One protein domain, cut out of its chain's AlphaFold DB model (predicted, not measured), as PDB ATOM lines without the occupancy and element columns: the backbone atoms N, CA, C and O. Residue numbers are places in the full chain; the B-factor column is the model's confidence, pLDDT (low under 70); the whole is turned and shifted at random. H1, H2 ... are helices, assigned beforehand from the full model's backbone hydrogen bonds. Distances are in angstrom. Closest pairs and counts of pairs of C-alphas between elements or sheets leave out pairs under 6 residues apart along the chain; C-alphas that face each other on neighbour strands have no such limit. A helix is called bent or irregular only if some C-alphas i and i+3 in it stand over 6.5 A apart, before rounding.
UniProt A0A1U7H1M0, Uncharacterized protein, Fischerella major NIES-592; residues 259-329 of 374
ATOM      1  N   GLY A 259     172.354 190.417 176.081       96.12
ATOM      2  CA  GLY A 259     172.033 190.608 177.500       96.12
ATOM      3  C   GLY A 259     173.047 189.991 178.461       96.12
ATOM      4  O   GLY A 259     173.403 190.614 179.461       96.12
ATOM      5  N   GLU A 260     173.566 188.803 178.147       96.44
ATOM      6  CA  GLU A 260     174.582 188.146 178.977       96.44
ATOM      7  C   GLU A 260     175.915 188.900 178.950       96.44
ATOM      8  O   GLU A 260     176.518 189.127 179.997       96.44
ATOM      9  N   GLN A 261     176.339 189.394 177.786       97.62
ATOM     10  CA  GLN A 261     177.555 190.192 177.650       97.62
ATOM     11  C   GLN A 261     177.420 191.541 178.357       97.62
ATOM     12  O   GLN A 261     178.361 191.976 179.019       97.62
ATOM     13  N   ILE A 262     176.251 192.188 178.274       97.50
ATOM     14  CA  ILE A 262     175.981 193.458 178.962       97.50
ATOM     15  C   ILE A 262     176.206 193.309 180.468       97.50
ATOM     16  O   ILE A 262     176.911 194.127 181.054       97.50
ATOM     17  N   LYS A 263     175.694 192.240 181.090       97.31
ATOM     18  CA  LYS A 263     175.865 191.983 182.532       97.31
ATOM     19  C   LYS A 263     177.329 191.859 182.963       97.31
ATOM     20  O   LYS A 263     177.643 192.153 184.114       97.31
ATOM     21  N   LEU A 264     178.228 191.447 182.067       97.06
ATOM     22  CA  LEU A 264     179.650 191.306 182.391       97.06
ATOM     23  C   LEU A 264     180.333 192.665 182.581       97.06
ATOM     24  O   LEU A 264     181.183 192.807 183.461       97.06
ATOM     25  N   TYR A 265     179.977 193.668 181.773       97.75
ATOM     26  CA  TYR A 265     180.666 194.962 181.780       97.75
ATOM     27  C   TYR A 265     179.825 196.130 182.317       97.75
ATOM     28  O   TYR A 265     180.398 197.167 182.650       97.75
ATOM     29  N   ARG A 266     178.500 195.993 182.437       97.69
ATOM     30  CA  ARG A 266     177.583 196.980 183.031       97.69
ATOM     31  C   ARG A 266     177.032 196.450 184.348       97.69
ATOM     32  O   ARG A 266     176.344 195.436 184.367       97.69
ATOM     33  N   LYS A 267     177.247 197.187 185.439       96.62
ATOM     34  CA  LYS A 267     176.712 196.844 186.770       96.62
ATOM     35  C   LYS A 267     175.185 196.843 186.795       96.62
ATOM     36  O   LYS A 267     174.588 196.033 187.492       96.62
ATOM     37  N   SER A 268     174.560 197.738 186.034       95.81
ATOM     38  CA  SER A 268     173.108 197.813 185.889       95.81
ATOM     39  C   SER A 268     172.508 196.641 185.113       95.81
ATOM     40  O   SER A 268     171.323 196.367 185.272       95.81
ATOM     41  N   GLY A 269     173.292 195.969 184.260       95.88
ATOM     42  CA  GLY A 269     172.779 194.988 183.303       95.88
ATOM     43  C   GLY A 269     172.013 195.596 182.120       95.88
ATOM     44  O   GLY A 269     171.351 194.855 181.401       95.88
ATOM     45  N   TYR A 270     172.099 196.915 181.896       94.00
ATOM     46  CA  TYR A 270     171.440 197.603 180.779       94.00
ATOM     47  C   TYR A 270     172.425 198.465 179.981       94.00
ATOM     48  O   TYR A 270     173.277 199.151 180.549       94.00
ATOM     49  N   ILE A 271     172.270 198.505 178.654       94.56
ATOM     50  CA  ILE A 271     173.003 199.476 177.824       94.56
ATOM     51  C   ILE A 271     172.528 200.907 178.083       94.56
ATOM     52  O   ILE A 271     171.384 201.144 178.478       94.56
ATOM     53  N   LEU A 272     173.396 201.882 177.794       91.56
ATOM     54  CA  LEU A 272     173.076 203.313 177.830       91.56
ATOM     55  C   LEU A 272     172.555 203.818 179.188       91.56
ATOM     56  O   LEU A 272     171.917 204.871 179.251       91.56
ATOM     57  N   ALA A 273     172.851 203.116 180.285       92.81
ATOM     58  CA  ALA A 273     172.570 203.624 181.620       92.81
ATOM     59  C   ALA A 273     173.370 204.916 181.870       92.81
ATOM     60  O   ALA A 273     174.545 205.018 181.500       92.81
ATOM     61  N   THR A 274     172.721 205.897 182.498       88.69
ATOM     62  CA  THR A 274     173.247 207.257 182.709       88.69
ATOM     63  C   THR A 274     174.238 207.358 183.865       88.69
ATOM     64  O   THR A 274     174.917 208.376 183.996       88.69
ATOM     65  N   SER A 275     174.331 206.325 184.706       92.62
ATOM     66  CA  SER A 275     175.233 206.336 185.854       92.62
ATOM     67  C   SER A 275     176.697 206.354 185.389       92.62
ATOM     68  O   SER A 275     177.118 205.481 184.622       92.62
ATOM     69  N   PRO A 276     177.509 207.320 185.856       87.31
ATOM     70  CA  PRO A 276     178.885 207.487 185.397       87.31
ATOM     71  C   PRO A 276     179.793 206.314 185.785       87.31
ATOM     72  O   PRO A 276     180.820 206.120 185.147       87.31
ATOM     73  N   ASN A 277     179.431 205.518 186.793       94.19
ATOM     74  CA  ASN A 277     180.249 204.412 187.312       94.19
ATOM     75  C   ASN A 277     179.643 203.032 187.029       94.19
ATOM     76  O   ASN A 277     179.975 202.048 187.702       94.19
ATOM     77  N   ASP A 278     178.735 202.984 186.055       97.00
ATOM     78  CA  ASP A 278     178.013 201.774 185.683       97.00
ATOM     79  C   ASP A 278     178.864 200.794 184.873       97.00
ATOM     80  O   ASP A 278     178.705 199.584 184.995       97.00
ATOM     81  N   ILE A 279     179.803 201.304 184.076       97.56
ATOM     82  CA  ILE A 279     180.720 200.464 183.306       97.56
ATOM     83  C   ILE A 279     181.859 199.984 184.215       97.56
ATOM     84  O   ILE A 279     182.479 200.783 184.922       97.56
ATOM     85  N   ASN A 280     182.144 198.684 184.175       96.38
ATOM     86  CA  ASN A 280     183.231 198.039 184.898       96.38
ATOM     87  C   ASN A 280     184.584 198.678 184.528       96.38
ATOM     88  O   ASN A 280     184.951 198.788 183.356       96.38
ATOM     89  N   THR A 281     185.333 199.104 185.545       94.06
ATOM     90  CA  THR A 281     186.614 199.798 185.380       94.06
ATOM     91  C   THR A 281     187.683 198.920 184.727       94.06
ATOM     92  O   THR A 281     188.469 199.431 183.932       94.06
ATOM     93  N   ASP A 282     187.698 197.615 184.993       93.19
ATOM     94  CA  ASP A 282     188.678 196.697 184.404       93.19
ATOM     95  C   ASP A 282     188.389 196.436 182.927       93.19
ATOM     96  O   ASP A 282     189.314 196.393 182.116       93.19
ATOM     97  N   PHE A 283     187.110 196.398 182.544       95.44
ATOM     98  CA  PHE A 283     186.732 196.383 181.134       95.44
ATOM     99  C   PHE A 283     187.180 197.665 180.417       95.44
ATOM    100  O   PHE A 283     187.755 197.596 179.333       95.44
ATOM    101  N   LEU A 284     187.004 198.845 181.030       94.25
ATOM    102  CA  LEU A 284     187.490 200.106 180.447       94.25
ATOM    103  C   LEU A 284     189.012 200.122 180.277       94.25
ATOM    104  O   LEU A 284     189.503 200.593 179.251       94.25
ATOM    105  N   ARG A 285     189.759 199.586 181.249       90.88
ATOM    106  CA  ARG A 285     191.219 199.429 181.145       90.88
ATOM    107  C   ARG A 285     191.596 198.504 179.994       90.88
ATOM    108  O   ARG A 285     192.494 198.838 179.228       90.88
ATOM    109  N   TYR A 286     190.887 197.389 179.836       92.62
ATOM    110  CA  TYR A 286     191.086 196.478 178.713       92.62
ATOM    111  C   TYR A 286     190.806 197.157 177.360       92.62
ATOM    112  O   TYR A 286     191.614 197.042 176.441       92.62
ATOM    113  N   VAL A 287     189.715 197.920 177.236       93.62
ATOM    114  CA  VAL A 287     189.393 198.664 176.002       93.62
ATOM    115  C   VAL A 287     190.472 199.708 175.688       93.62
ATOM    116  O   VAL A 287     190.951 199.768 174.556       93.62
ATOM    117  N   ALA A 288     190.915 200.481 176.687       90.94
ATOM    118  CA  ALA A 288     192.017 201.436 176.531       90.94
ATOM    119  C   ALA A 288     193.321 200.747 176.092       90.94
ATOM    120  O   ALA A 288     194.056 201.253 175.241       90.94
ATOM    121  N   TRP A 289     193.594 199.569 176.658       88.69
ATOM    122  CA  TRP A 289     194.760 198.758 176.331       88.69
ATOM    123  C   TRP A 289     194.713 198.187 174.911       88.69
ATOM    124  O   TRP A 289     195.753 198.150 174.252       88.69
ATOM    125  N   LYS A 290     193.545 197.748 174.429       90.19
ATOM    126  CA  LYS A 290     193.412 197.084 173.125       90.19
ATOM    127  C   LYS A 290     193.641 198.044 171.956       90.19
ATOM    128  O   LYS A 290     194.327 197.678 171.007       90.19
ATOM    129  N   ASP A 291     193.119 199.268 172.043       81.88
ATOM    130  CA  ASP A 291     193.167 200.243 170.940       81.88
ATOM    131  C   ASP A 291     194.401 201.163 170.940       81.88
ATOM    132  O   ASP A 291     194.623 201.899 169.980       81.88
ATOM    133  N   LEU A 292     195.236 201.103 171.983       65.06
ATOM    134  CA  LEU A 292     196.621 201.603 172.049       65.06
ATOM    135  C   LEU A 292     196.919 203.061 171.695       65.06
ATOM    136  O   LEU A 292     198.071 203.484 171.832       65.06
ATOM    137  N   LYS A 293     195.932 203.864 171.296       64.31
ATOM    138  CA  LYS A 293     196.160 205.280 171.015       64.31
ATOM    139  C   LYS A 293     196.617 205.998 172.283       64.31
ATOM    140  O   LYS A 293     197.576 206.764 172.222       64.31
ATOM    141  N   GLN A 294     196.010 205.696 173.437       65.38
ATOM    142  CA  GLN A 294     196.390 206.259 174.737       65.38
ATOM    143  C   GLN A 294     196.110 205.258 175.881       65.38
ATOM    144  O   GLN A 294     194.957 205.107 176.277       65.38
ATOM    145  N   PRO A 295     197.134 204.577 176.440       64.75
ATOM    146  CA  PRO A 295     196.960 203.459 177.382       64.75
ATOM    147  C   PRO A 295     196.373 203.836 178.757       64.75
ATOM    148  O   PRO A 295     196.192 202.963 179.599       64.75
ATOM    149  N   SER A 296     196.075 205.112 179.001       71.12
ATOM    150  CA  SER A 296     195.626 205.623 180.300       71.12
ATOM    151  C   SER A 296     194.360 206.481 180.241       71.12
ATOM    152  O   SER A 296     193.890 206.922 181.288       71.12
ATOM    153  N   ASP A 297     193.776 206.715 179.062       89.31
ATOM    154  CA  ASP A 297     192.572 207.543 178.961       89.31
ATOM    155  C   ASP A 297     191.295 206.697 179.115       89.31
ATOM    156  O   ASP A 297     190.684 206.226 178.150       89.31
ATOM    157  N   LEU A 298     190.874 206.514 180.372       91.62
ATOM    158  CA  LEU A 298     189.602 205.865 180.706       91.62
ATOM    159  C   LEU A 298     188.389 206.651 180.185       91.62
ATOM    160  O   LEU A 298     187.339 206.054 179.939       91.62
ATOM    161  N   GLY A 299     188.515 207.971 180.017       92.62
ATOM    162  CA  GLY A 299     187.466 208.816 179.452       92.62
ATOM    163  C   GLY A 299     187.244 208.505 177.976       92.62
ATOM    164  O   GLY A 299     186.104 208.304 177.550       92.62
ATOM    165  N   TRP A 300     188.329 208.377 177.213       93.12
ATOM    166  CA  TRP A 300     188.286 207.924 175.825       93.12
ATOM    167  C   TRP A 300     187.691 206.517 175.707       93.12
ATOM    168  O   TRP A 300     186.724 206.336 174.969       93.12
ATOM    169  N   ALA A 301     188.182 205.546 176.487       94.19
ATOM    170  CA  ALA A 301     187.669 204.173 176.448       94.19
ATOM    171  C   ALA A 301     186.170 204.105 176.774       94.19
ATOM    172  O   ALA A 301     185.406 203.418 176.095       94.19
ATOM    173  N   ARG A 302     185.722 204.885 177.766       95.31
ATOM    174  CA  ARG A 302     184.300 205.021 178.097       95.31
ATOM    175  C   ARG A 302     183.502 205.571 176.920       95.31
ATOM    176  O   ARG A 302     182.454 205.021 176.596       95.31
ATOM    177  N   ASN A 303     183.982 206.629 176.271       94.62
ATOM    178  CA  ASN A 303     183.314 207.208 175.104       94.62
ATOM    179  C   ASN A 303     183.257 206.230 173.924       94.62
ATOM    180  O   ASN A 303     182.241 206.196 173.230       94.62
ATOM    181  N   THR A 304     184.284 205.400 173.731       95.38
ATOM    182  CA  THR A 304     184.289 204.326 172.730       95.38
ATOM    183  C   THR A 304     183.203 203.291 173.027       95.38
ATOM    184  O   THR A 304     182.370 203.029 172.162       95.38
ATOM    185  N   VAL A 305     183.128 202.782 174.264       96.44
ATOM    186  CA  VAL A 305     182.071 201.839 174.680       96.44
ATOM    187  C   VAL A 305     180.683 202.455 174.490       96.44
ATOM    188  O   VAL A 305     179.814 201.842 173.875       96.44
ATOM    189  N   LEU A 306     180.477 203.702 174.928       95.94
ATOM    190  CA  LEU A 306     179.206 204.409 174.736       95.94
ATOM    191  C   LEU A 306     178.875 204.626 173.255       95.94
ATOM    192  O   LEU A 306     177.710 204.548 172.869       95.94
ATOM    193  N   SER A 307     179.874 204.894 172.410       95.62
ATOM    194  CA  SER A 307     179.674 204.993 170.964       95.62
ATOM    195  C   SER A 307     179.242 203.660 170.365       95.62
ATOM    196  O   SER A 307     178.451 203.680 169.427       95.62
ATOM    197  N   TYR A 308     179.756 202.537 170.866       96.75
ATOM    198  CA  TYR A 308     179.389 201.213 170.372       96.75
ATOM    199  C   TYR A 308     177.984 200.836 170.844       96.75
ATOM    200  O   TYR A 308     177.183 200.369 170.051       96.75
ATOM    201  N   GLU A 309     177.617 201.137 172.090       96.44
ATOM    202  CA  GLU A 309     176.243 200.933 172.569       96.44
ATOM    203  C   GLU A 309     175.215 201.765 171.782       96.44
ATOM    204  O   GLU A 309     174.102 201.308 171.505       96.44
ATOM    205  N   ARG A 310     175.583 202.993 171.392       95.06
ATOM    206  CA  ARG A 310     174.739 203.879 170.577       95.06
ATOM    207  C   ARG A 310     174.659 203.473 169.112       95.06
ATOM    208  O   ARG A 310     173.751 203.951 168.443       95.06
ATOM    209  N   ASP A 311     175.528 202.617 168.605       94.94
ATOM    210  CA  ASP A 311     175.554 202.248 167.193       94.94
ATOM    211  C   ASP A 311     175.319 200.745 167.054       94.94
ATOM    212  O   ASP A 311     176.194 199.937 167.357       94.94
ATOM    213  N   MET A 312     174.120 200.363 166.605       95.56
ATOM    214  CA  MET A 312     173.715 198.952 166.532       95.56
ATOM    215  C   MET A 312     174.618 198.145 165.594       95.56
ATOM    216  O   MET A 312     174.859 196.966 165.832       95.56
ATOM    217  N   THR A 313     175.211 198.798 164.589       93.81
ATOM    218  CA  THR A 313     176.165 198.162 163.671       93.81
ATOM    219  C   THR A 313     177.483 197.779 164.352       93.81
ATOM    220  O   THR A 313     178.226 196.934 163.855       93.81
ATOM    221  N   LYS A 314     177.775 198.360 165.525       95.75
ATOM    222  CA  LYS A 314     178.983 198.099 166.320       95.75
ATOM    223  C   LYS A 314     178.750 197.142 167.483       95.75
ATOM    224  O   LYS A 314     179.701 196.831 168.199       95.75
ATOM    225  N   TRP A 315     177.535 196.628 167.673       96.00
ATOM    226  CA  TRP A 315     177.253 195.684 168.760       96.00
ATOM    227  C   TRP A 315     178.082 194.403 168.651       96.00
ATOM    228  O   TRP A 315     178.633 193.958 169.652       96.00
ATOM    229  N   GLY A 316     178.307 193.885 167.439       95.88
ATOM    230  CA  GLY A 316     179.220 192.754 167.236       95.88
ATOM    231  C   GLY A 316     180.664 193.052 167.671       95.88
ATOM    232  O   GLY A 316     181.321 192.208 168.274       95.88
ATOM    233  N   GLN A 317     181.148 194.281 167.448       96.50
ATOM    234  CA  GLN A 317     182.480 194.703 167.909       96.50
ATOM    235  C   GLN A 317     182.535 194.803 169.436       96.50
ATOM    236  O   GLN A 317     183.540 194.434 170.044       96.50
ATOM    237  N   LEU A 318     181.455 195.276 170.064       97.19
ATOM    238  CA  LEU A 318     181.338 195.341 171.517       97.19
ATOM    239  C   LEU A 318     181.324 193.944 172.150       97.19
ATOM    240  O   LEU A 318     182.050 193.718 173.114       97.19
ATOM    241  N   VAL A 319     180.580 192.995 171.576       97.25
ATOM    242  CA  VAL A 319     180.585 191.588 172.011       97.25
ATOM    243  C   VAL A 319     181.995 191.004 171.917       97.25
ATOM    244  O   VAL A 319     182.507 190.498 172.911       97.25
ATOM    245  N   ALA A 320     182.686 191.190 170.789       96.56
ATOM    246  CA  ALA A 320     184.063 190.724 170.619       96.56
ATOM    247  C   ALA A 320     185.060 191.388 171.595       96.56
ATOM    248  O   ALA A 320     186.083 190.799 171.963       96.56
ATOM    249  N   LEU A 321     184.804 192.630 172.026       96.69
ATOM    250  CA  LEU A 321     185.577 193.268 173.095       96.69
ATOM    251  C   LEU A 321     185.345 192.574 174.436       96.69
ATOM    252  O   LEU A 321     186.322 192.283 175.120       96.69
ATOM    253  N   VAL A 322     184.090 192.308 174.797       97.00
ATOM    254  CA  VAL A 322     183.727 191.652 176.062       97.00
ATOM    255  C   VAL A 322     184.266 190.223 176.111       97.00
ATOM    256  O   VAL A 322     184.876 189.843 177.104       97.00
ATOM    257  N   GLU A 323     184.124 189.455 175.034       96.00
ATOM    258  CA  GLU A 323     184.671 188.098 174.938       96.00
ATOM    259  C   GLU A 323     186.193 188.104 175.059       96.00
ATOM    260  O   GLU A 323     186.755 187.371 175.871       96.00
ATOM    261  N   GLY A 324     186.866 188.997 174.327       95.19
ATOM    262  CA  GLY A 324     188.309 189.151 174.459       95.19
ATOM    263  C   GLY A 324     188.712 189.506 175.892       95.19
ATOM    264  O   GLY A 324     189.628 188.899 176.432       95.19
ATOM    265  N   TRP A 325     187.984 190.408 176.554       95.38
ATOM    266  CA  TRP A 325     188.246 190.761 177.950       95.38
ATOM    267  C   TRP A 325     188.120 189.565 178.901       95.38
ATOM    268  O   TRP A 325     188.965 189.409 179.773       95.38
ATOM    269  N   GLN A 326     187.126 188.695 178.708       95.62
ATOM    270  CA  GLN A 326     186.961 187.479 179.516       95.62
ATOM    271  C   GLN A 326     188.087 186.459 179.296       95.62
ATOM    272  O   GLN A 326     188.383 185.670 180.190       95.62
ATOM    273  N   THR A 327     188.720 186.463 178.119       94.19
ATOM    274  CA  THR A 327     189.859 185.576 177.831       94.19
ATOM    275  C   THR A 327     191.191 186.100 178.353       94.19
ATOM    276  O   THR A 327     192.087 185.296 178.602       94.19
ATOM    277  N   VAL A 328     191.337 187.420 178.517       91.81
ATOM    278  CA  VAL A 328     192.591 188.021 178.978       91.81
ATOM    279  C   VAL A 328     192.636 188.024 180.500       91.81
ATOM    280  O   VAL A 328     191.777 188.586 181.179       91.81
ATOM    281  N   THR A 329     193.689 187.432 181.051       83.31
ATOM    282  CA  THR A 329     193.928 187.473 182.493       83.31
ATOM    283  C   THR A 329     194.363 188.881 182.927       83.31
ATOM    284  O   THR A 329     195.089 189.560 182.196       83.31
TER     285      THR A 329
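What this domain is: This is residues 259 to 329 of the 374 residues of an uncharacterized protein of Fischerella major NIES-592 (UniProt A0A1U7H1M0). Helices H3 and H4 meet near the tight turn between them as a V, and H2 crosses its open end, so that the three make a triangle. The first helix, H1, packs on H4 on one side of this triangle, and the long loop of residues 266 to 280 leads over the same side from H1 to H2. The printed part has 71 residues with four named helices, in the order H1, H2, H3, H4, and no named strand; the class is all helix, and the helix packing is mostly crossed, with 0 of 4 touching pairs at a shallow tilt. The whole is compact and rounded, with a radius of gyration of the C-alphas of 11.0 A and spans of 27 by 24 by 23 A.

Where its parts are: H1 is residues 259 to 265, from C-alpha 259 at (172.033, 190.608, 177.500), and is 10.6 A long. H2 is residues 281 to 291, 15.9 A long, and H3 is residues 298 to 310, 18.1 A long, beginning with C-alpha 298 at (189.602, 205.865, 180.706). H4, the longest helix, is residues 312 to 327, 23.8 A from first to last C-alpha, and ends with C-alpha 327 at (189.859, 185.576, 177.831). H4 is irregular: C-alphas 313 and 316 are 7.2 A apart, and its line is a rough one.

How they stand to each other: H1 touches H4, whose residues 319 to 323 alone take part; the closest C-alphas, of Gln 261 and Val 322, are 6.5 A apart, and the two run the same way at a steep tilt of 58 degrees. H1 and H2 are close but not clearly touching, with the C-alphas of Tyr 265 and Phe 283 closest at 6.3 A. H1 and H3 are apart. H2 touches residues 298 to 302 of H3, about perpendicular at 87 degrees, the closest C-alphas being those of Ala 288 and Ala 301, 5.1 A apart. H2 also touches residues 321 to 325 of H4, about perpendicular at 74 degrees, with the C-alphas of Tyr 286 and Trp 325 closest at 6.4 A. Residues 305 to 309 of H3 touch residues 314 to 318 of H4; the closest C-alphas, of Tyr 308 and Lys 314, are 5.1 A apart, and the helices run opposite ways at a steep tilt of 50 degrees. Every O i to N i+4 pair is within hydrogen-bond range in H2 and H3, against 10 of 12 in H4 and 1 of 3 in H1, where 4 of 4 O i to N i+3 pairs are within range.

The domain as a whole: The two C-alphas farthest apart, of Gly 259 and Gln 294, are 29.1 A apart. The printed part has no cut. The link from H1 to H2 is long, with 15 residues, that from H2 to H3 is short, with 6, and that from H3 to H4 is tight, with 1. The mean pLDDT of the printed part is 92.3; residues 292 to 295 are under 70.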